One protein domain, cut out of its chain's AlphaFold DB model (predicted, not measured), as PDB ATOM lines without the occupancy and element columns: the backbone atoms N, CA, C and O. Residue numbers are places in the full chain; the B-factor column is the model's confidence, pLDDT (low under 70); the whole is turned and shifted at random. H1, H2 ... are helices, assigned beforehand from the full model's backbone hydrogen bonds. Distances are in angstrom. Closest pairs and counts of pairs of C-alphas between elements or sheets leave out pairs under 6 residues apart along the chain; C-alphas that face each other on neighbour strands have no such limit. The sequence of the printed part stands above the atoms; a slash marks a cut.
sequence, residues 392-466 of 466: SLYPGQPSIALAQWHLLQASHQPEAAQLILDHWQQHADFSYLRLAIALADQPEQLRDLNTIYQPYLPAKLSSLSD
ATOM      1  N   SER A 392     179.010 250.817 212.250       86.44
ATOM      2  CA  SER A 392     177.761 250.951 213.006       86.44
ATOM      3  C   SER A 392     176.731 249.885 212.625       86.44
ATOM      4  O   SER A 392     175.981 249.443 213.494       86.44
ATOM      5  N   LEU A 393     176.717 249.436 211.364       85.44
ATOM      6  CA  LEU A 393     175.855 248.345 210.894       85.44
ATOM      7  C   LEU A 393     176.319 246.968 211.387       85.44
ATOM      8  O   LEU A 393     175.483 246.126 211.712       85.44
ATOM      9  N   TYR A 394     177.633 246.745 211.489       85.31
ATOM     10  CA  TYR A 394     178.208 245.465 211.912       85.31
ATOM     11  C   TYR A 394     179.203 245.624 213.073       85.31
ATOM     12  O   TYR A 394     180.412 245.413 212.898       85.31
ATOM     13  N   PRO A 395     178.717 245.970 214.283       78.38
ATOM     14  CA  PRO A 395     179.564 246.088 215.460       78.38
ATOM     15  C   PRO A 395     180.097 244.701 215.841       78.38
ATOM     16  O   PRO A 395     179.339 243.824 216.250       78.38
ATOM     17  N   GLY A 396     181.404 244.486 215.676       80.50
ATOM     18  CA  GLY A 396     182.052 243.202 215.969       80.50
ATOM     19  C   GLY A 396     182.593 242.447 214.754       80.50
ATOM     20  O   GLY A 396     182.933 241.277 214.886       80.50
ATOM     21  N   GLN A 397     182.701 243.080 213.581       83.81
ATOM     22  CA  GLN A 397     183.431 242.492 212.454       83.81
ATOM     23  C   GLN A 397     184.916 242.902 212.484       83.81
ATOM     24  O   GLN A 397     185.217 244.093 212.345       83.81
ATOM     25  N   PRO A 398     185.861 241.949 212.616       80.81
ATOM     26  CA  PRO A 398     187.287 242.256 212.755       80.81
ATOM     27  C   PRO A 398     187.871 242.912 211.498       80.81
ATOM     28  O   PRO A 398     188.713 243.796 211.607       80.81
ATOM     29  N   SER A 399     187.386 242.553 210.307       81.56
ATOM     30  CA  SER A 399     187.845 243.143 209.045       81.56
ATOM     31  C   SER A 399     187.467 244.620 208.901       81.56
ATOM     32  O   SER A 399     188.243 245.403 208.354       81.56
ATOM     33  N   ILE A 400     186.305 245.026 209.423       82.44
ATOM     34  CA  ILE A 400     185.880 246.433 209.436       82.44
ATOM     35  C   ILE A 400     186.687 247.206 210.479       82.44
ATOM     36  O   ILE A 400     187.173 248.296 210.190       82.44
ATOM     37  N   ALA A 401     186.890 246.625 211.664       83.50
ATOM     38  CA  ALA A 401     187.729 247.218 212.705       83.50
ATOM     39  C   ALA A 401     189.187 247.400 212.241       83.50
ATOM     40  O   ALA A 401     189.815 248.409 212.550       83.50
ATOM     41  N   LEU A 402     189.711 246.467 211.442       82.19
ATOM     42  CA  LEU A 402     191.030 246.582 210.826       82.19
ATOM     43  C   LEU A 402     191.072 247.727 209.801       82.19
ATOM     44  O   LEU A 402     191.981 248.553 209.850       82.19
ATOM     45  N   ALA A 403     190.062 247.848 208.933       81.06
ATOM     46  CA  ALA A 403     189.963 248.977 208.001       81.06
ATOM     47  C   ALA A 403     189.875 250.333 208.733       81.06
ATOM     48  O   ALA A 403     190.530 251.297 208.338       81.06
ATOM     49  N   GLN A 404     189.121 250.405 209.838       82.38
ATOM     50  CA  GLN A 404     189.076 251.587 210.707       82.38
ATOM     51  C   GLN A 404     190.436 251.906 211.323       82.38
ATOM     52  O   GLN A 404     190.824 253.071 211.376       82.38
ATOM     53  N   TRP A 405     191.165 250.886 211.772       83.88
ATOM     54  CA  TRP A 405     192.493 251.065 212.342       83.88
ATOM     55  C   TRP A 405     193.460 251.697 211.330       83.88
ATOM     56  O   TRP A 405     194.073 252.716 211.642       83.88
ATOM     57  N   HIS A 406     193.530 251.169 210.101       78.00
ATOM     58  CA  HIS A 406     194.378 251.737 209.042       78.00
ATOM     59  C   HIS A 406     193.986 253.183 208.699       78.00
ATOM     60  O   HIS A 406     194.855 254.039 208.539       78.00
ATOM     61  N   LEU A 407     192.686 253.482 208.661       78.31
ATOM     62  CA  LEU A 407     192.181 254.839 208.450       78.31
ATOM     63  C   LEU A 407     192.613 255.823 209.540       78.31
ATOM     64  O   LEU A 407     193.007 256.948 209.236       78.31
ATOM     65  N   LEU A 408     192.537 255.415 210.808       82.31
ATOM     66  CA  LEU A 408     192.933 256.251 211.942       82.31
ATOM     67  C   LEU A 408     194.447 256.481 211.975       82.31
ATOM     68  O   LEU A 408     194.880 257.588 212.292       82.31
ATOM     69  N   GLN A 409     195.241 255.478 211.588       79.25
ATOM     70  CA  GLN A 409     196.690 255.628 211.422       79.25
ATOM     71  C   GLN A 409     197.027 256.622 210.305       79.25
ATOM     72  O   GLN A 409     197.789 257.560 210.533       79.25
ATOM     73  N   ALA A 410     196.400 256.479 209.133       75.19
ATOM     74  CA  ALA A 410     196.573 257.406 208.012       75.19
ATOM     75  C   ALA A 410     196.099 258.833 208.346       75.19
ATOM     76  O   ALA A 410     196.668 259.811 207.872       75.19
ATOM     77  N   SER A 411     195.085 258.960 209.207       80.12
ATOM     78  CA  SER A 411     194.553 260.248 209.676       80.12
ATOM     79  C   SER A 411     195.323 260.836 210.871       80.12
ATOM     80  O   SER A 411     194.865 261.816 211.456       80.12
ATOM     81  N   HIS A 412     196.464 260.250 211.259       80.25
ATOM     82  CA  HIS A 412     197.290 260.662 212.402       80.25
ATOM     83  C   HIS A 412     196.540 260.726 213.751       80.25
ATOM     84  O   HIS A 412     196.799 261.602 214.577       80.25
ATOM     85  N   GLN A 413     195.630 259.780 214.008       82.56
ATOM     86  CA  GLN A 413     194.898 259.639 215.277       82.56
ATOM     87  C   GLN A 413     195.310 258.356 216.030       82.56
ATOM     88  O   GLN A 413     194.523 257.408 216.133       82.56
ATOM     89  N   PRO A 414     196.538 258.297 216.580       79.94
ATOM     90  CA  PRO A 414     197.094 257.070 217.153       79.94
ATOM     91  C   PRO A 414     196.364 256.607 218.421       79.94
ATOM     92  O   PRO A 414     196.233 255.407 218.641       79.94
ATOM     93  N   GLU A 415     195.835 257.528 219.232       82.94
ATOM     94  CA  GLU A 415     195.103 257.186 220.461       82.94
ATOM     95  C   GLU A 415     193.815 256.406 220.159       82.94
ATOM     96  O   GLU A 415     193.540 255.379 220.777       82.94
ATOM     97  N   ALA A 416     193.055 256.847 219.154       82.00
ATOM     98  CA  ALA A 416     191.843 256.159 218.719       82.00
ATOM     99  C   ALA A 416     192.161 254.799 218.076       82.00
ATOM    100  O   ALA A 416     191.445 253.824 218.303       82.00
ATOM    101  N   ALA A 417     193.258 254.708 217.315       83.44
ATOM    102  CA  ALA A 417     193.721 253.450 216.739       83.44
ATOM    103  C   ALA A 417     194.136 252.440 217.829       83.44
ATOM    104  O   ALA A 417     193.850 251.245 217.715       83.44
ATOM    105  N   GLN A 418     194.751 252.908 218.918       83.44
ATOM    106  CA  GLN A 418     195.153 252.059 220.037       83.44
ATOM    107  C   GLN A 418     193.948 251.436 220.757       83.44
ATOM    108  O   GLN A 418     193.969 250.243 221.059       83.44
ATOM    109  N   LEU A 419     192.858 252.191 220.934       86.00
ATOM    110  CA  LEU A 419     191.621 251.671 221.533       86.00
ATOM    111  C   LEU A 419     191.040 250.478 220.755       86.00
ATOM    112  O   LEU A 419     190.495 249.554 221.360       86.00
ATOM    113  N   ILE A 420     191.183 250.458 219.424       84.31
ATOM    114  CA  ILE A 420     190.760 249.318 218.594       84.31
ATOM    115  C   ILE A 420     191.650 248.098 218.867       84.31
ATOM    116  O   ILE A 420     191.138 246.990 219.037       84.31
ATOM    117  N   LEU A 421     192.972 248.281 218.955       83.94
ATOM    118  CA  LEU A 421     193.910 247.189 219.253       83.94
ATOM    119  C   LEU A 421     193.667 246.577 220.639       83.94
ATOM    120  O   LEU A 421     193.776 245.356 220.792       83.94
ATOM    121  N   ASP A 422     193.312 247.411 221.615       85.81
ATOM    122  CA  ASP A 422     193.000 246.991 222.981       85.81
ATOM    123  C   ASP A 422     191.661 246.248 223.068       85.81
ATOM    124  O   ASP A 422     191.520 245.307 223.849       85.81
ATOM    125  N   HIS A 423     190.687 246.610 222.232       86.38
ATOM    126  CA  HIS A 423     189.419 245.887 222.144       86.38
ATOM    127  C   HIS A 423     189.593 244.480 221.538       86.38
ATOM    128  O   HIS A 423     188.963 243.524 221.988       86.38
ATOM    129  N   TRP A 424     190.490 244.324 220.557       83.12
ATOM    130  CA  TRP A 424     190.711 243.074 219.812       83.12
ATOM    131  C   TRP A 424     191.963 242.296 220.261       83.12
ATOM    132  O   TRP A 424     192.704 241.721 219.457       83.12
ATOM    133  N   GLN A 425     192.214 242.234 221.571       79.88
ATOM    134  CA  GLN A 425     193.415 241.592 222.127       79.88
ATOM    135  C   GLN A 425     193.571 240.110 221.762       79.88
ATOM    136  O   GLN A 425     194.682 239.659 221.503       79.88
ATOM    137  N   GLN A 426     192.479 239.350 221.690       78.94
ATOM    138  CA  GLN A 426     192.536 237.896 221.486       78.94
ATOM    139  C   GLN A 426     192.468 237.462 220.013       78.94
ATOM    140  O   GLN A 426     192.545 236.271 219.723       78.94
ATOM    141  N   HIS A 427     192.324 238.402 219.074       78.88
ATOM    142  CA  HIS A 427     192.170 238.082 217.657       78.88
ATOM    143  C   HIS A 427     193.531 237.951 216.952       78.88
ATOM    144  O   HIS A 427     194.452 238.739 217.197       78.88
ATOM    145  N   ALA A 428     193.663 236.963 216.062       75.06
ATOM    146  CA  ALA A 428     194.925 236.641 215.391       75.06
ATOM    147  C   ALA A 428     195.436 237.800 214.513       75.06
ATOM    148  O   ALA A 428     196.592 238.199 214.651       75.06
ATOM    149  N   ASP A 429     194.562 238.407 213.704       71.94
ATOM    150  CA  ASP A 429     194.925 239.520 212.808       71.94
ATOM    151  C   ASP A 429     195.477 240.739 213.568       71.94
ATOM    152  O   ASP A 429     196.479 241.339 213.185       71.94
ATOM    153  N   PHE A 430     194.879 241.069 214.715       80.31
ATOM    154  CA  PHE A 430     195.335 242.176 215.557       80.31
ATOM    155  C   PHE A 430     196.588 241.814 216.363       80.31
ATOM    156  O   PHE A 430     197.349 242.699 216.748       80.31
ATOM    157  N   SER A 431     196.848 240.522 216.588       79.69
ATOM    158  CA  SER A 431     198.118 240.058 217.158       79.69
ATOM    159  C   SER A 431     199.269 240.297 216.190       79.69
ATOM    160  O   SER A 431     200.306 240.807 216.611       79.69
ATOM    161  N   TYR A 432     199.060 240.011 214.902       80.44
ATOM    162  CA  TYR A 432     200.015 240.362 213.855       80.44
ATOM    163  C   TYR A 432     200.239 241.877 213.794       80.44
ATOM    164  O   TYR A 432     201.386 242.303 213.847       80.44
ATOM    165  N   LEU A 433     199.178 242.699 213.792       80.56
ATOM    166  CA  LEU A 433     199.327 244.164 213.786       80.56
ATOM    167  C   LEU A 433     200.129 244.681 214.989       80.56
ATOM    168  O   LEU A 433     201.031 245.491 214.813       80.56
ATOM    169  N   ARG A 434     199.863 244.193 216.207       83.50
ATOM    170  CA  ARG A 434     200.639 244.591 217.398       83.50
ATOM    171  C   ARG A 434     202.114 244.213 217.284       83.50
ATOM    172  O   ARG A 434     202.966 245.010 217.664       83.50
ATOM    173  N   LEU A 435     202.411 243.019 216.768       81.12
ATOM    174  CA  LEU A 435     203.787 242.579 216.532       81.12
ATOM    175  C   LEU A 435     204.456 243.406 215.430       81.12
ATOM    176  O   LEU A 435     205.592 243.824 215.609       81.12
ATOM    177  N   ALA A 436     203.748 243.703 214.342       80.19
ATOM    178  CA  ALA A 436     204.249 244.535 213.253       80.19
ATOM    179  C   ALA A 436     204.568 245.965 213.725       80.19
ATOM    180  O   ALA A 436     205.621 246.492 213.387       80.19
ATOM    181  N   ILE A 437     203.712 246.563 214.563       80.94
ATOM    182  CA  ILE A 437     203.960 247.879 215.176       80.94
ATOM    183  C   ILE A 437     205.164 247.821 216.126       80.94
ATOM    184  O   ILE A 437     206.012 248.706 216.092       80.94
ATOM    185  N   ALA A 438     205.266 246.782 216.962       81.88
ATOM    186  CA  ALA A 438     206.375 246.628 217.907       81.88
ATOM    187  C   ALA A 438     207.728 246.383 217.216       81.88
ATOM    188  O   ALA A 438     208.768 246.746 217.759       81.88
ATOM    189  N   LEU A 439     207.707 245.774 216.028       81.75
ATOM    190  CA  LEU A 439     208.878 245.458 215.210       81.75
ATOM    191  C   LEU A 439     209.121 246.485 214.090       81.75
ATOM    192  O   LEU A 439     209.951 246.237 213.217       81.75
ATOM    193  N   ALA A 440     208.424 247.629 214.094       75.62
ATOM    194  CA  ALA A 440     208.515 248.634 213.032       75.62
ATOM    195  C   ALA A 440     209.954 249.142 212.804       75.62
ATOM    196  O   ALA A 440     210.350 249.395 211.668       75.62
ATOM    197  N   ASP A 441     210.762 249.206 213.867       80.25
ATOM    198  CA  ASP A 441     212.166 249.638 213.818       80.25
ATOM    199  C   ASP A 441     213.150 248.509 213.422       80.25
ATOM    200  O   ASP A 441     214.364 248.723 213.369       80.25
ATOM    201  N   GLN A 442     212.660 247.289 213.158       83.44
ATOM    202  CA  GLN A 442     213.461 246.078 212.926       83.44
ATOM    203  C   GLN A 442     213.067 245.384 211.602       83.44
ATOM    204  O   GLN A 442     212.382 244.357 211.602       83.44
ATOM    205  N   PRO A 443     213.537 245.896 210.446       76.00
ATOM    206  CA  PRO A 443     213.054 245.482 209.124       76.00
ATOM    207  C   PRO A 443     213.335 244.011 208.776       76.00
ATOM    208  O   PRO A 443     212.541 243.386 208.076       76.00
ATOM    209  N   GLU A 444     214.433 243.427 209.272       79.50
ATOM    210  CA  GLU A 444     214.737 242.001 209.058       79.50
ATOM    211  C   GLU A 444     213.748 241.087 209.795       79.50
ATOM    212  O   GLU A 444     213.258 240.113 209.231       79.50
ATOM    213  N   GLN A 445     213.376 241.445 211.024       78.69
ATOM    214  CA  GLN A 445     212.451 240.658 211.841       78.69
ATOM    215  C   GLN A 445     211.003 240.814 211.377       78.69
ATOM    216  O   GLN A 445     210.225 239.867 211.454       78.69
ATOM    217  N   LEU A 446     210.654 241.981 210.833       76.56
ATOM    218  CA  LEU A 446     209.375 242.207 210.166       76.56
ATOM    219  C   LEU A 446     209.264 241.339 208.899       76.56
ATOM    220  O   LEU A 446     208.235 240.713 208.654       76.56
ATOM    221  N   ARG A 447     210.350 241.194 208.128       74.75
ATOM    222  CA  ARG A 447     210.394 240.292 206.966       74.75
ATOM    223  C   ARG A 447     210.222 238.818 207.357       74.75
ATOM    224  O   ARG A 447     209.489 238.090 206.682       74.75
ATOM    225  N   ASP A 448     210.853 238.385 208.444       75.62
ATOM    226  CA  ASP A 448     210.694 237.025 208.970       75.62
ATOM    227  C   ASP A 448     209.269 236.784 209.491       75.62
ATOM    228  O   ASP A 448     208.659 235.759 209.173       75.62
ATOM    229  N   LEU A 449     208.694 237.760 210.205       78.00
ATOM    230  CA  LEU A 449     207.296 237.745 210.643       78.00
ATOM    231  C   LEU A 449     206.350 237.580 209.445       78.00
ATOM    232  O   LEU A 449     205.488 236.701 209.468       78.00
ATOM    233  N   ASN A 450     206.547 238.362 208.380       75.06
ATOM    234  CA  ASN A 450     205.732 238.296 207.165       75.06
ATOM    235  C   ASN A 450     205.847 236.940 206.474       75.06
ATOM    236  O   ASN A 450     204.848 236.431 205.979       75.06
ATOM    237  N   THR A 451     207.030 236.325 206.475       76.00
ATOM    238  CA  THR A 451     207.254 234.996 205.883       76.00
ATOM    239  C   THR A 451     206.536 233.898 206.676       76.00
ATOM    240  O   THR A 451     205.960 232.981 206.093       76.00
ATOM    241  N   ILE A 452     206.524 234.005 208.009       74.38
ATOM    242  CA  ILE A 452     205.840 233.056 208.899       74.38
ATOM    243  C   ILE A 452     204.318 233.219 208.823       74.38
ATOM    244  O   ILE A 452     203.594 232.223 208.849       74.38
ATOM    245  N   TYR A 453     203.829 234.457 208.723       68.88
ATOM    246  CA  TYR A 453     202.399 234.763 208.715       68.88
ATOM    247  C   TYR A 453     201.762 234.745 207.320       68.88
ATOM    248  O   TYR A 453     200.560 234.524 207.243       68.88
ATOM    249  N   GLN A 454     202.513 234.900 206.221       61.44
ATOM    250  CA  GLN A 454     201.992 234.881 204.839       61.44
ATOM    251  C   GLN A 454     201.052 233.705 204.505       61.44
ATOM    252  O   GLN A 454     200.053 233.936 203.830       61.44
ATOM    253  N   PRO A 455     201.314 232.461 204.958       58.66
ATOM    254  CA  PRO A 455     200.430 231.320 204.698       58.66
ATOM    255  C   PRO A 455     199.103 231.371 205.472       58.66
ATOM    256  O   PRO A 455     198.165 230.655 205.126       58.66
ATOM    257  N   TYR A 456     199.047 232.164 206.544       52.81
ATOM    258  CA  TYR A 456     197.933 232.237 207.496       52.81
ATOM    259  C   TYR A 456     197.196 233.577 207.449       52.81
ATOM    260  O   TYR A 456     196.057 233.668 207.901       52.81
ATOM    261  N   LEU A 457     197.824 234.605 206.879       51.00
ATOM    262  CA  LEU A 457     197.167 235.828 206.463       51.00
ATOM    263  C   LEU A 457     196.206 235.452 205.331       51.00
ATOM    264  O   LEU A 457     196.639 234.885 204.324       51.00
ATOM    265  N   PRO A 458     194.898 235.744 205.444       46.03
ATOM    266  CA  PRO A 458     194.036 235.651 204.280       46.03
ATOM    267  C   PRO A 458     194.674 236.492 203.168       46.03
ATOM    268  O   PRO A 458     195.116 237.612 203.429       46.03
ATOM    269  N   ALA A 459     194.676 235.997 201.924       43.97
ATOM    270  CA  ALA A 459     195.193 236.705 200.736       43.97
ATOM    271  C   ALA A 459     194.637 238.145 200.555       43.97
ATOM    272  O   ALA A 459     195.092 238.904 199.703       43.97
ATOM    273  N   LYS A 460     193.645 238.510 201.376       44.03
ATOM    274  CA  LYS A 460     193.002 239.811 201.562       44.03
ATOM    275  C   LYS A 460     193.879 240.877 202.244       44.03
ATOM    276  O   LYS A 460     193.584 242.052 202.068       44.03
ATOM    277  N   LEU A 461     194.926 240.517 202.996       39.19
ATOM    278  CA  LEU A 461     195.794 241.484 203.701       39.19
ATOM    279  C   LEU A 461     197.111 241.790 202.978       39.19
ATOM    280  O   LEU A 461     197.695 242.843 203.203       39.19
ATOM    281  N   SER A 462     197.543 240.929 202.057       35.22
ATOM    282  CA  SER A 462     198.735 241.166 201.233       35.22
ATOM    283  C   SER A 462     198.594 242.347 200.263       35.22
ATOM    284  O   SER A 462     199.601 242.837 199.778       35.22
ATOM    285  N   SER A 463     197.370 242.808 199.974       36.16
ATOM    286  CA  SER A 463     197.120 243.986 199.126       36.16
ATOM    287  C   SER A 463     196.927 245.293 199.906       36.16
ATOM    288  O   SER A 463     196.593 246.299 199.297       36.16
ATOM    289  N   LEU A 464     197.017 245.258 201.240       34.41
ATOM    290  CA  LEU A 464     196.841 246.420 202.130       34.41
ATOM    291  C   LEU A 464     198.096 246.704 202.974       34.41
ATOM    292  O   LEU A 464     198.095 247.623 203.791       34.41
ATOM    293  N   SER A 465     199.129 245.866 202.841       29.05
ATOM    294  CA  SER A 465     200.429 246.033 203.496       29.05
ATOM    295  C   SER A 465     201.417 246.880 202.690       29.05
ATOM    296  O   SER A 465     202.457 247.240 203.236       29.05
ATOM    297  N   ASP A 466     201.083 247.160 201.429       30.05
ATOM    298  CA  ASP A 466     201.723 248.162 200.572       30.05
ATOM    299  C   ASP A 466     200.806 249.391 200.517       30.05
ATOM    300  O   ASP A 466     201.342 250.523 200.529       30.05
TER     301      ASP A 466
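Overview. This is residues 392 to 466 of the 466 residues of the protein "Heme biosynthesis protein HemY" of Moraxellaceae bacterium (UniProt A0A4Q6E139). Four short helices follow one another as two helical hairpins, H1 with H2 and then H3 with H4, joined by tight turns. H1, H2 and H3 stand near one another as a loose triangle, H4 lies beyond H3 at the far end of the long axis, and the tail of residues 454 to 466 folds back from the end of H4. The printed part has 75 residues with four named helices, H1, H2, H3 and H4 in that order, and no named strand; its class is all helix. The whole is compact, with a radius of gyration of the C-alphas of 12.5 A, and its C-alphas span 37 by 24 by 23 A, only just elongated.

Arrangement. Go along the printed part and look first at H1, residues 398 to 410, and H2, residues 414 to 423. They touch and make a helical hairpin, with a shallow tilt of 17 degrees, opposite ways; their closest C-alphas, of Trp 405 and Ala 417, are 5.2 A apart. Next comes H3, residues 428 to 438. It is close to H2 but not clearly touching, with the closest C-alphas, of Leu 421 and Phe 430, 6.4 A apart and a steep tilt of 38 degrees, opposite ways. It is also close to H1 but not clearly touching, where the closest C-alphas, of Leu 402 and Phe 430, are 7.8 A apart and the shallow tilt is 22 degrees, the same way. Then find H4, residues 443 to 453, which makes a helical hairpin with H3: they only just touch, with 3 pairs of C-alphas within 8 A, the closest being Ala 436 and Leu 446 at 6.4 A, at a shallow tilt of 8 degrees, opposite ways. H4 is apart from H1 and from H2. In H1, H3 and H4 every O i to N i+4 pair is within hydrogen-bond range; in H2, 5 of 6 are.

Along the chain. Find C-alpha 398 at (187.287, 242.256, 212.755); from there H1 runs 18.4 A to C-alpha 410. H2 covers 14.5 A from Pro 414 to His 423. H3 starts at C-alpha 428, (194.925, 236.641, 215.391), and covers 15.4 A to Ala 438. H4 runs 15.1 A from Pro 443 to C-alpha 453 at (202.399, 234.763, 208.715).

Size, cuts and confidence. Look at Leu 393 and Glu 444 for the two C-alphas farthest apart, 39.4 A. The printed part has no cut, and the three links between the helices are tight. Asp 466 is the chain's last residue. The mean pLDDT of the printed part is 73.9, and residues 453 to 466 are under 70 in this predicted model.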